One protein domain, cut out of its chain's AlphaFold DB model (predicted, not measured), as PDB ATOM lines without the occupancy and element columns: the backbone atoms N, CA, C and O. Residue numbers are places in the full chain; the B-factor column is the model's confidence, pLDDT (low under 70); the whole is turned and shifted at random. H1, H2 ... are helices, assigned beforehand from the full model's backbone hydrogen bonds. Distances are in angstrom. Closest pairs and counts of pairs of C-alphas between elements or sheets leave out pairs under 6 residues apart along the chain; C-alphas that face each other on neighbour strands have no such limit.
ATOM      1  N   GLU A   2     174.908 239.837 181.246       88.31
ATOM      2  CA  GLU A   2     174.291 240.531 180.101       88.31
ATOM      3  C   GLU A   2     173.179 241.514 180.498       88.31
ATOM      4  O   GLU A   2     173.138 242.616 179.967       88.31
ATOM      5  N   ILE A   3     172.343 241.172 181.488       91.88
ATOM      6  CA  ILE A   3     171.290 242.065 182.004       91.88
ATOM      7  C   ILE A   3     171.884 243.340 182.626       91.88
ATOM      8  O   ILE A   3     171.456 244.441 182.292       91.88
ATOM      9  N   LEU A   4     172.881 243.211 183.509       92.62
ATOM     10  CA  LEU A   4     173.523 244.362 184.156       92.62
ATOM     11  C   LEU A   4     174.284 245.219 183.144       92.62
ATOM     12  O   LEU A   4     174.147 246.440 183.154       92.62
ATOM     13  N   ASP A   5     175.027 244.579 182.239       92.62
ATOM     14  CA  ASP A   5     175.748 245.261 181.165       92.62
ATOM     15  C   ASP A   5     174.757 246.046 180.280       92.62
ATOM     16  O   ASP A   5     174.977 247.223 179.993       92.62
ATOM     17  N   TYR A   6     173.613 245.446 179.927       96.06
ATOM     18  CA  TYR A   6     172.545 246.116 179.186       96.06
ATOM     19  C   TYR A   6     171.987 247.323 179.949       96.06
ATOM     20  O   TYR A   6     171.914 248.415 179.389       96.06
ATOM     21  N   ILE A   7     171.641 247.169 181.229       96.50
ATOM     22  CA  ILE A   7     171.108 248.256 182.062       96.50
ATOM     23  C   ILE A   7     172.097 249.426 182.153       96.50
ATOM     24  O   ILE A   7     171.709 250.575 181.948       96.50
ATOM     25  N   ILE A   8     173.377 249.147 182.417       93.56
ATOM     26  CA  ILE A   8     174.422 250.170 182.586       93.56
ATOM     27  C   ILE A   8     174.660 250.954 181.287       93.56
ATOM     28  O   ILE A   8     174.904 252.162 181.328       93.56
ATOM     29  N   LEU A   9     174.585 250.292 180.130       95.19
ATOM     30  CA  LEU A   9     174.825 250.919 178.826       95.19
ATOM     31  C   LEU A   9     173.663 251.813 178.348       95.19
ATOM     32  O   LEU A   9     173.873 252.671 177.487       95.19
ATOM     33  N   HIS A  10     172.460 251.665 178.909       97.25
ATOM     34  CA  HIS A  10     171.256 252.363 178.453       97.25
ATOM     35  C   HIS A  10     170.831 253.478 179.418       97.25
ATOM     36  O   HIS A  10     170.207 253.249 180.450       97.25
ATOM     37  N   LYS A  11     171.101 254.735 179.037       94.44
ATOM     38  CA  LYS A  11     170.819 255.934 179.859       94.44
ATOM     39  C   LYS A  11     169.338 256.156 180.194       94.44
ATOM     40  O   LYS A  11     169.030 256.921 181.102       94.44
ATOM     41  N   ASN A  12     168.427 255.544 179.443       96.69
ATOM     42  CA  ASN A  12     166.984 255.612 179.672       96.69
ATOM     43  C   ASN A  12     166.489 254.590 180.711       96.69
ATOM     44  O   ASN A  12     165.296 254.570 181.003       96.69
ATOM     45  N   ILE A  13     167.376 253.761 181.269       97.31
ATOM     46  CA  ILE A  13     167.057 252.814 182.335       97.31
ATOM     47  C   ILE A  13     167.600 253.363 183.653       97.31
ATOM     48  O   ILE A  13     168.745 253.799 183.755       97.31
ATOM     49  N   THR A  14     166.764 253.358 184.687       96.88
ATOM     50  CA  THR A  14     167.205 253.601 186.063       96.88
ATOM     51  C   THR A  14     167.014 252.321 186.850       96.88
ATOM     52  O   THR A  14     165.879 251.891 187.037       96.88
ATOM     53  N   LEU A  15     168.114 251.737 187.314       98.06
ATOM     54  CA  LEU A  15     168.081 250.652 188.284       98.06
ATOM     55  C   LEU A  15     167.866 251.241 189.683       98.06
ATOM     56  O   LEU A  15     168.470 252.262 190.020       98.06
ATOM     57  N   LEU A  16     167.002 250.614 190.476       98.31
ATOM     58  CA  LEU A  16     166.917 250.873 191.910       98.31
ATOM     59  C   LEU A  16     167.739 249.825 192.646       98.31
ATOM     60  O   LEU A  16     167.790 248.675 192.214       98.31
ATOM     61  N   LYS A  17     168.378 250.226 193.743       98.38
ATOM     62  CA  LYS A  17     169.100 249.285 194.596       98.38
ATOM     63  C   LYS A  17     168.100 248.323 195.243       98.38
ATOM     64  O   LYS A  17     167.155 248.785 195.880       98.38
ATOM     65  N   GLY A  18     168.325 247.020 195.098       98.31
ATOM     66  CA  GLY A  18     167.659 245.977 195.864       98.31
ATOM     67  C   GLY A  18     168.564 245.381 196.943       98.31
ATOM     68  O   GLY A  18     169.740 245.728 197.078       98.31
ATOM     69  N   ASN A  19     168.018 244.450 197.727       98.12
ATOM     70  CA  ASN A  19     168.793 243.750 198.754       98.12
ATOM     71  C   ASN A  19     169.936 242.907 198.160       98.12
ATOM     72  O   ASN A  19     170.968 242.766 198.804       98.12
ATOM     73  N   HIS A  20     169.805 242.396 196.930       97.06
ATOM     74  CA  HIS A  20     170.878 241.634 196.275       97.06
ATOM     75  C   HIS A  20     172.066 242.518 195.868       97.06
ATOM     76  O   HIS A  20     173.213 242.096 196.020       97.06
ATOM     77  N   GLU A  21     171.825 243.751 195.405       97.44
ATOM     78  CA  GLU A  21     172.899 244.718 195.141       97.44
ATOM     79  C   GLU A  21     173.602 245.130 196.439       97.44
ATOM     80  O   GLU A  21     174.824 245.280 196.445       97.44
ATOM     81  N   GLN A  22     172.854 245.278 197.541       97.88
ATOM     82  CA  GLN A  22     173.436 245.573 198.852       97.88
ATOM     83  C   GLN A  22     174.265 244.401 199.393       97.88
ATOM     84  O   GLN A  22     175.395 244.618 199.806       97.88
ATOM     85  N   MET A  23     173.789 243.157 199.277       97.50
ATOM     86  CA  MET A  23     174.583 241.975 199.643       97.50
ATOM     87  C   MET A  23     175.892 241.872 198.857       97.50
ATOM     88  O   MET A  23     176.917 241.486 199.412       97.50
ATOM     89  N   TYR A  24     175.879 242.216 197.565       97.00
ATOM     90  CA  TYR A  24     177.113 242.286 196.785       97.00
ATOM     91  C   TYR A  24     178.055 243.381 197.310       97.00
ATOM     92  O   TYR A  24     179.261 243.159 197.384       97.00
ATOM     93  N   ILE A  25     177.528 244.555 197.683       97.12
ATOM     94  CA  ILE A  25     178.321 245.627 198.307       97.12
ATOM     95  C   ILE A  25     178.951 245.127 199.612       97.12
ATOM     96  O   ILE A  25     180.149 245.318 199.810       97.12
ATOM     97  N   ASP A  26     178.175 244.458 200.463       96.69
ATOM     98  CA  ASP A  26     178.638 243.941 201.753       96.69
ATOM     99  C   ASP A  26     179.721 242.869 201.566       96.69
ATOM    100  O   ASP A  26     180.741 242.885 202.260       96.69
ATOM    101  N   PHE A  27     179.555 241.990 200.571       95.56
ATOM    102  CA  PHE A  27     180.590 241.055 200.141       95.56
ATOM    103  C   PHE A  27     181.860 241.788 199.686       95.56
ATOM    104  O   PHE A  27     182.953 241.458 200.138       95.56
ATOM    105  N   TYR A  28     181.737 242.798 198.825       95.31
ATOM    106  CA  TYR A  28     182.887 243.525 198.290       95.31
ATOM    107  C   TYR A  28     183.650 244.303 199.380       95.31
ATOM    108  O   TYR A  28     184.878 244.375 199.348       95.31
ATOM    109  N   GLU A  29     182.944 244.898 200.347       96.38
ATOM    110  CA  GLU A  29     183.545 245.705 201.419       96.38
ATOM    111  C   GLU A  29     184.097 244.850 202.567       96.38
ATOM    112  O   GLU A  29     185.170 245.148 203.094       96.38
ATOM    113  N   ASN A  30     183.378 243.790 202.950       95.31
ATOM    114  CA  ASN A  30     183.610 243.068 204.205       95.31
ATOM    115  C   ASN A  30     183.911 241.576 204.013       95.31
ATOM    116  O   ASN A  30     184.138 240.869 204.995       95.31
ATOM    117  N   ASN A  31     183.920 241.083 202.771       91.81
ATOM    118  CA  ASN A  31     184.036 239.663 202.432       91.81
ATOM    119  C   ASN A  31     182.915 238.797 203.050       91.81
ATOM    120  O   ASN A  31     183.088 237.588 203.235       91.81
ATOM    121  N   ASP A  32     181.758 239.400 203.362       91.44
ATOM    122  CA  ASP A  32     180.568 238.681 203.826       91.44
ATOM    123  C   ASP A  32     179.811 238.074 202.642       91.44
ATOM    124  O   ASP A  32     178.921 238.668 202.038       91.44
ATOM    125  N   ILE A  33     180.210 236.860 202.280       94.06
ATOM    126  CA  ILE A  33     179.646 236.134 201.142       94.06
ATOM    127  C   ILE A  33     178.410 235.305 201.512       94.06
ATOM    128  O   ILE A  33     177.636 234.904 200.641       94.06
ATOM    129  N   SER A  34     178.225 235.019 202.804       94.12
ATOM    130  CA  SER A  34     177.348 233.939 203.268       94.12
ATOM    131  C   SER A  34     175.886 234.239 202.966       94.12
ATOM    132  O   SER A  34     175.184 233.410 202.383       94.12
ATOM    133  N   LEU A  35     175.433 235.446 203.318       92.62
ATOM    134  CA  LEU A  35     174.060 235.875 203.064       92.62
ATOM    135  C   LEU A  35     173.790 236.012 201.563       92.62
ATOM    136  O   LEU A  35     172.730 235.602 201.087       92.62
ATOM    137  N   TRP A  36     174.759 236.540 200.811       96.25
ATOM    138  CA  TRP A  36     174.619 236.712 199.370       96.25
ATOM    139  C   TRP A  36     174.447 235.372 198.658       96.25
ATOM    140  O   TRP A  36     173.522 235.198 197.866       96.25
ATOM    141  N   TYR A  37     175.284 234.391 198.993       96.38
ATOM    142  CA  TYR A  37     175.217 233.045 198.428       96.38
ATOM    143  C   TYR A  37     173.946 232.305 198.826       96.38
ATOM    144  O   TYR A  37     173.325 231.675 197.972       96.38
ATOM    145  N   TYR A  38     173.511 232.440 200.081       94.81
ATOM    146  CA  TYR A  38     172.238 231.876 200.530       94.81
ATOM    147  C   TYR A  38     171.052 232.393 199.698       94.81
ATOM    148  O   TYR A  38     170.100 231.660 199.444       94.81
ATOM    149  N   ASN A  39     171.144 233.633 199.206       93.19
ATOM    150  CA  ASN A  39     170.159 234.258 198.325       93.19
ATOM    151  C   ASN A  39     170.526 234.140 196.828       93.19
ATOM    152  O   ASN A  39     170.099 234.954 196.013       93.19
ATOM    153  N   GLY A  40     171.320 233.142 196.429       92.81
ATOM    154  CA  GLY A  40     171.604 232.842 195.017       92.81
ATOM    155  C   GLY A  40     172.672 233.721 194.353       92.81
ATOM    156  O   GLY A  40     172.868 233.640 193.140       92.81
ATOM    157  N   GLY A  41     173.398 234.533 195.125       94.25
ATOM    158  CA  GLY A  41     174.475 235.399 194.638       94.25
ATOM    159  C   GLY A  41     175.669 234.660 194.025       94.25
ATOM    160  O   GLY A  41     176.416 235.255 193.252       94.25
ATOM    161  N   GLU A  42     175.826 233.362 194.301       95.00
ATOM    162  CA  GLU A  42     176.918 232.526 193.785       95.00
ATOM    163  C   GLU A  42     177.009 232.542 192.254       95.00
ATOM    164  O   GLU A  42     178.100 232.678 191.693       95.00
ATOM    165  N   ILE A  43     175.864 232.476 191.564       92.50
ATOM    166  CA  ILE A  43     175.828 232.508 190.097       92.50
ATOM    167  C   ILE A  43     176.399 233.840 189.603       92.50
ATOM    168  O   ILE A  43     177.299 233.849 188.762       92.50
ATOM    169  N   THR A  44     175.932 234.960 190.156       92.69
ATOM    170  CA  THR A  44     176.423 236.299 189.802       92.69
ATOM    171  C   THR A  44     177.909 236.444 190.113       92.69
ATOM    172  O   THR A  44     178.667 236.899 189.258       92.69
ATOM    173  N   HIS A  45     178.353 235.997 191.290       93.25
ATOM    174  CA  HIS A  45     179.758 236.053 191.678       93.25
ATOM    175  C   HIS A  45     180.651 235.283 190.700       93.25
ATOM    176  O   HIS A  45     181.636 235.835 190.213       93.25
ATOM    177  N   SER A  46     180.273 234.056 190.322       92.81
ATOM    178  CA  SER A  46     181.032 233.259 189.351       92.81
ATOM    179  C   SER A  46     181.184 233.974 188.002       92.81
ATOM    180  O   SER A  46     182.239 233.918 187.371       92.81
ATOM    181  N   GLN A  47     180.156 234.703 187.562       92.00
ATOM    182  CA  GLN A  47     180.210 235.456 186.313       92.00
ATOM    183  C   GLN A  47     181.069 236.723 186.422       92.00
ATOM    184  O   GLN A  47     181.694 237.105 185.435       92.00
ATOM    185  N   ILE A  48     181.120 237.360 187.597       91.12
ATOM    186  CA  ILE A  48     181.992 238.512 187.871       91.12
ATOM    187  C   ILE A  48     183.461 238.081 187.904       91.12
ATOM    188  O   ILE A  48     184.288 238.728 187.268       91.12
ATOM    189  N   VAL A  49     183.787 236.968 188.569       89.44
ATOM    190  CA  VAL A  49     185.165 236.437 188.650       89.44
ATOM    191  C   VAL A  49     185.729 236.089 187.269       89.44
ATOM    192  O   VAL A  49     186.927 236.219 187.035       89.44
ATOM    193  N   ASN A  50     184.866 235.696 186.330       88.56
ATOM    194  CA  ASN A  50     185.247 235.420 184.944       88.56
ATOM    195  C   ASN A  50     185.420 236.687 184.073       88.56
ATOM    196  O   ASN A  50     185.732 236.574 182.887       88.56
ATOM    197  N   LYS A  51     185.208 237.891 184.622       88.12
ATOM    198  CA  LYS A  51     185.449 239.181 183.952       88.12
ATOM    199  C   LYS A  51     186.798 239.772 184.388       88.12
ATOM    200  O   LYS A  51     187.471 239.286 185.292       88.12
ATOM    201  N   GLU A  52     187.216 240.852 183.733       86.38
ATOM    202  CA  GLU A  52     188.434 241.575 184.113       86.38
ATOM    203  C   GLU A  52     188.303 242.220 185.503       86.38
ATOM    204  O   GLU A  52     187.254 242.758 185.838       86.38
ATOM    205  N   ILE A  53     189.396 242.305 186.272       80.81
ATOM    206  CA  ILE A  53     189.430 242.914 187.623       80.81
ATOM    207  C   ILE A  53     188.806 244.325 187.667       80.81
ATOM    208  O   ILE A  53     188.196 244.731 188.655       80.81
ATOM    209  N   ARG A  54     188.942 245.104 186.585       89.88
ATOM    210  CA  ARG A  54     188.366 246.458 186.493       89.88
ATOM    211  C   ARG A  54     186.839 246.457 186.488       89.88
ATOM    212  O   ARG A  54     186.242 247.465 186.871       89.88
ATOM    213  N   TYR A  55     186.229 245.364 186.044       91.25
ATOM    214  CA  TYR A  55     184.788 245.198 185.988       91.25
ATOM    215  C   TYR A  55     184.186 245.203 187.393       91.25
ATOM    216  O   TYR A  55     183.311 246.019 187.662       91.25
ATOM    217  N   ASP A  56     184.720 244.382 188.299       92.50
ATOM    218  CA  ASP A  56     184.225 244.244 189.674       92.50
ATOM    219  C   ASP A  56     184.249 245.589 190.421       92.50
ATOM    220  O   ASP A  56     183.224 246.095 190.874       92.50
ATOM    221  N   LYS A  57     185.387 246.295 190.379       94.38
ATOM    222  CA  LYS A  57     185.491 247.651 190.942       94.38
ATOM    223  C   LYS A  57     184.509 248.645 190.303       94.38
ATOM    224  O   LYS A  57     184.028 249.559 190.976       94.38
ATOM    225  N   SER A  58     184.250 248.538 189.002       94.75
ATOM    226  CA  SER A  58     183.308 249.431 188.311       94.75
ATOM    227  C   SER A  58     181.864 249.137 188.712       94.75
ATOM    228  O   SER A  58     181.103 250.076 188.948       94.75
ATOM    229  N   LEU A  59     181.516 247.857 188.854       95.25
ATOM    230  CA  LEU A  59     180.207 247.398 189.299       95.25
ATOM    231  C   LEU A  59     179.929 247.830 190.742       95.25
ATOM    232  O   LEU A  59     178.897 248.443 191.003       95.25
ATOM    233  N   TYR A  60     180.888 247.640 191.647       96.31
ATOM    234  CA  TYR A  60     180.826 248.155 193.016       96.31
ATOM    235  C   TYR A  60     180.563 249.664 193.068       96.31
ATOM    236  O   TYR A  60     179.614 250.121 193.710       96.31
ATOM    237  N   ASN A  61     181.338 250.457 192.323       96.94
ATOM    238  CA  ASN A  61     181.133 251.907 192.268       96.94
ATOM    239  C   ASN A  61     179.771 252.303 191.677       96.94
ATOM    240  O   ASN A  61     179.260 253.377 192.002       96.94
ATOM    241  N   TYR A  62     179.215 251.483 190.783       97.00
ATOM    242  CA  TYR A  62     177.884 251.678 190.223       97.00
ATOM    243  C   TYR A  62     176.799 251.378 191.268       97.00
ATOM    244  O   TYR A  62     175.984 252.256 191.549       97.00
ATOM    245  N   PHE A  63     176.839 250.212 191.926       97.50
ATOM    246  CA  PHE A  63     175.853 249.818 192.941       97.50
ATOM    247  C   PHE A  63     175.830 250.751 194.155       97.50
ATOM    248  O   PHE A  63     174.749 251.114 194.620       97.50
ATOM    249  N   LYS A  64     176.987 251.249 194.620       97.44
ATOM    250  CA  LYS A  64     177.051 252.238 195.718       97.44
ATOM    251  C   LYS A  64     176.296 253.536 195.422       97.44
ATOM    252  O   LYS A  64     175.933 254.239 196.359       97.44
ATOM    253  N   LYS A  65     176.085 253.874 194.146       97.19
ATOM    254  CA  LYS A  65     175.414 255.109 193.710       97.19
ATOM    255  C   LYS A  65     173.941 254.911 193.359       97.19
ATOM    256  O   LYS A  65     173.278 255.894 193.028       97.19
TER     257      LYS A  65
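Overview. This is residues 2 to 65 of the 177 residues of the protein "Serine/threonine protein phosphatase" of Clostridium botulinum B str. Osaka05 (UniProt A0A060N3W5). The centres of three helices, H2, H4 and H5, make a triangle, with the short H3 packed on H2 and H1 set off by itself at the end of a stretched link. Residues 9 to 14 and the H4-to-H5 turn, residues 49 to 55, of which 53 to 55 belong to H5, stick out from the body. The printed part has 64 residues with five named helices, H1 to H5 in order, and no named strand; its class is all helix. It is compact, with a radius of gyration of the C-alphas of 11.6 A, and spans 34 by 24 by 19 A.

Along the chain. Find C-alpha 19 at (168.793, 243.750, 198.754); from there H2, the longest helix by residues, runs 15.8 A to residue 30. H3 is residues 34 to 38, 6.2 A, and H4 is residues 41 to 49, 12.3 A. H5, residues 53 to 63, runs 16.1 A to C-alpha 63 at (175.853, 249.818, 192.941). Look back to C-alpha 2 at (174.291, 240.531, 180.101) for H1, residues 2 to 9, 10.5 A.

Arrangement. Begin at H2, which touches H5 at a steep tilt of 53 degrees, opposite ways; their closest C-alphas, Glu 21 and Phe 63, are 6.3 A apart. H2 also touches H3, where the closest C-alphas, Met 23 and Trp 36, are 5.3 A apart. H2 and H4 are close but not clearly touching, with C-alphas His 20 and Gly 41 closest at 7.4 A. H4 and H5 only just touch, with 3 pairs of C-alphas within 8 A, and only at the corner; Ile 48 and Asp 56 are closest, their C-alphas 6.4 A apart. H1 is apart from H2, H3, H4 and H5. Every O i to N i+4 pair is within hydrogen-bond range in H1, H2, H3 and H4; in H5, 6 of 7 are.

Size, cuts and confidence. The C-alphas of Asn 12 and Ser 34, the two farthest apart, are 33.7 A apart. The printed part has no cut, no link is long, and no printed residue is under 70 in pLDDT.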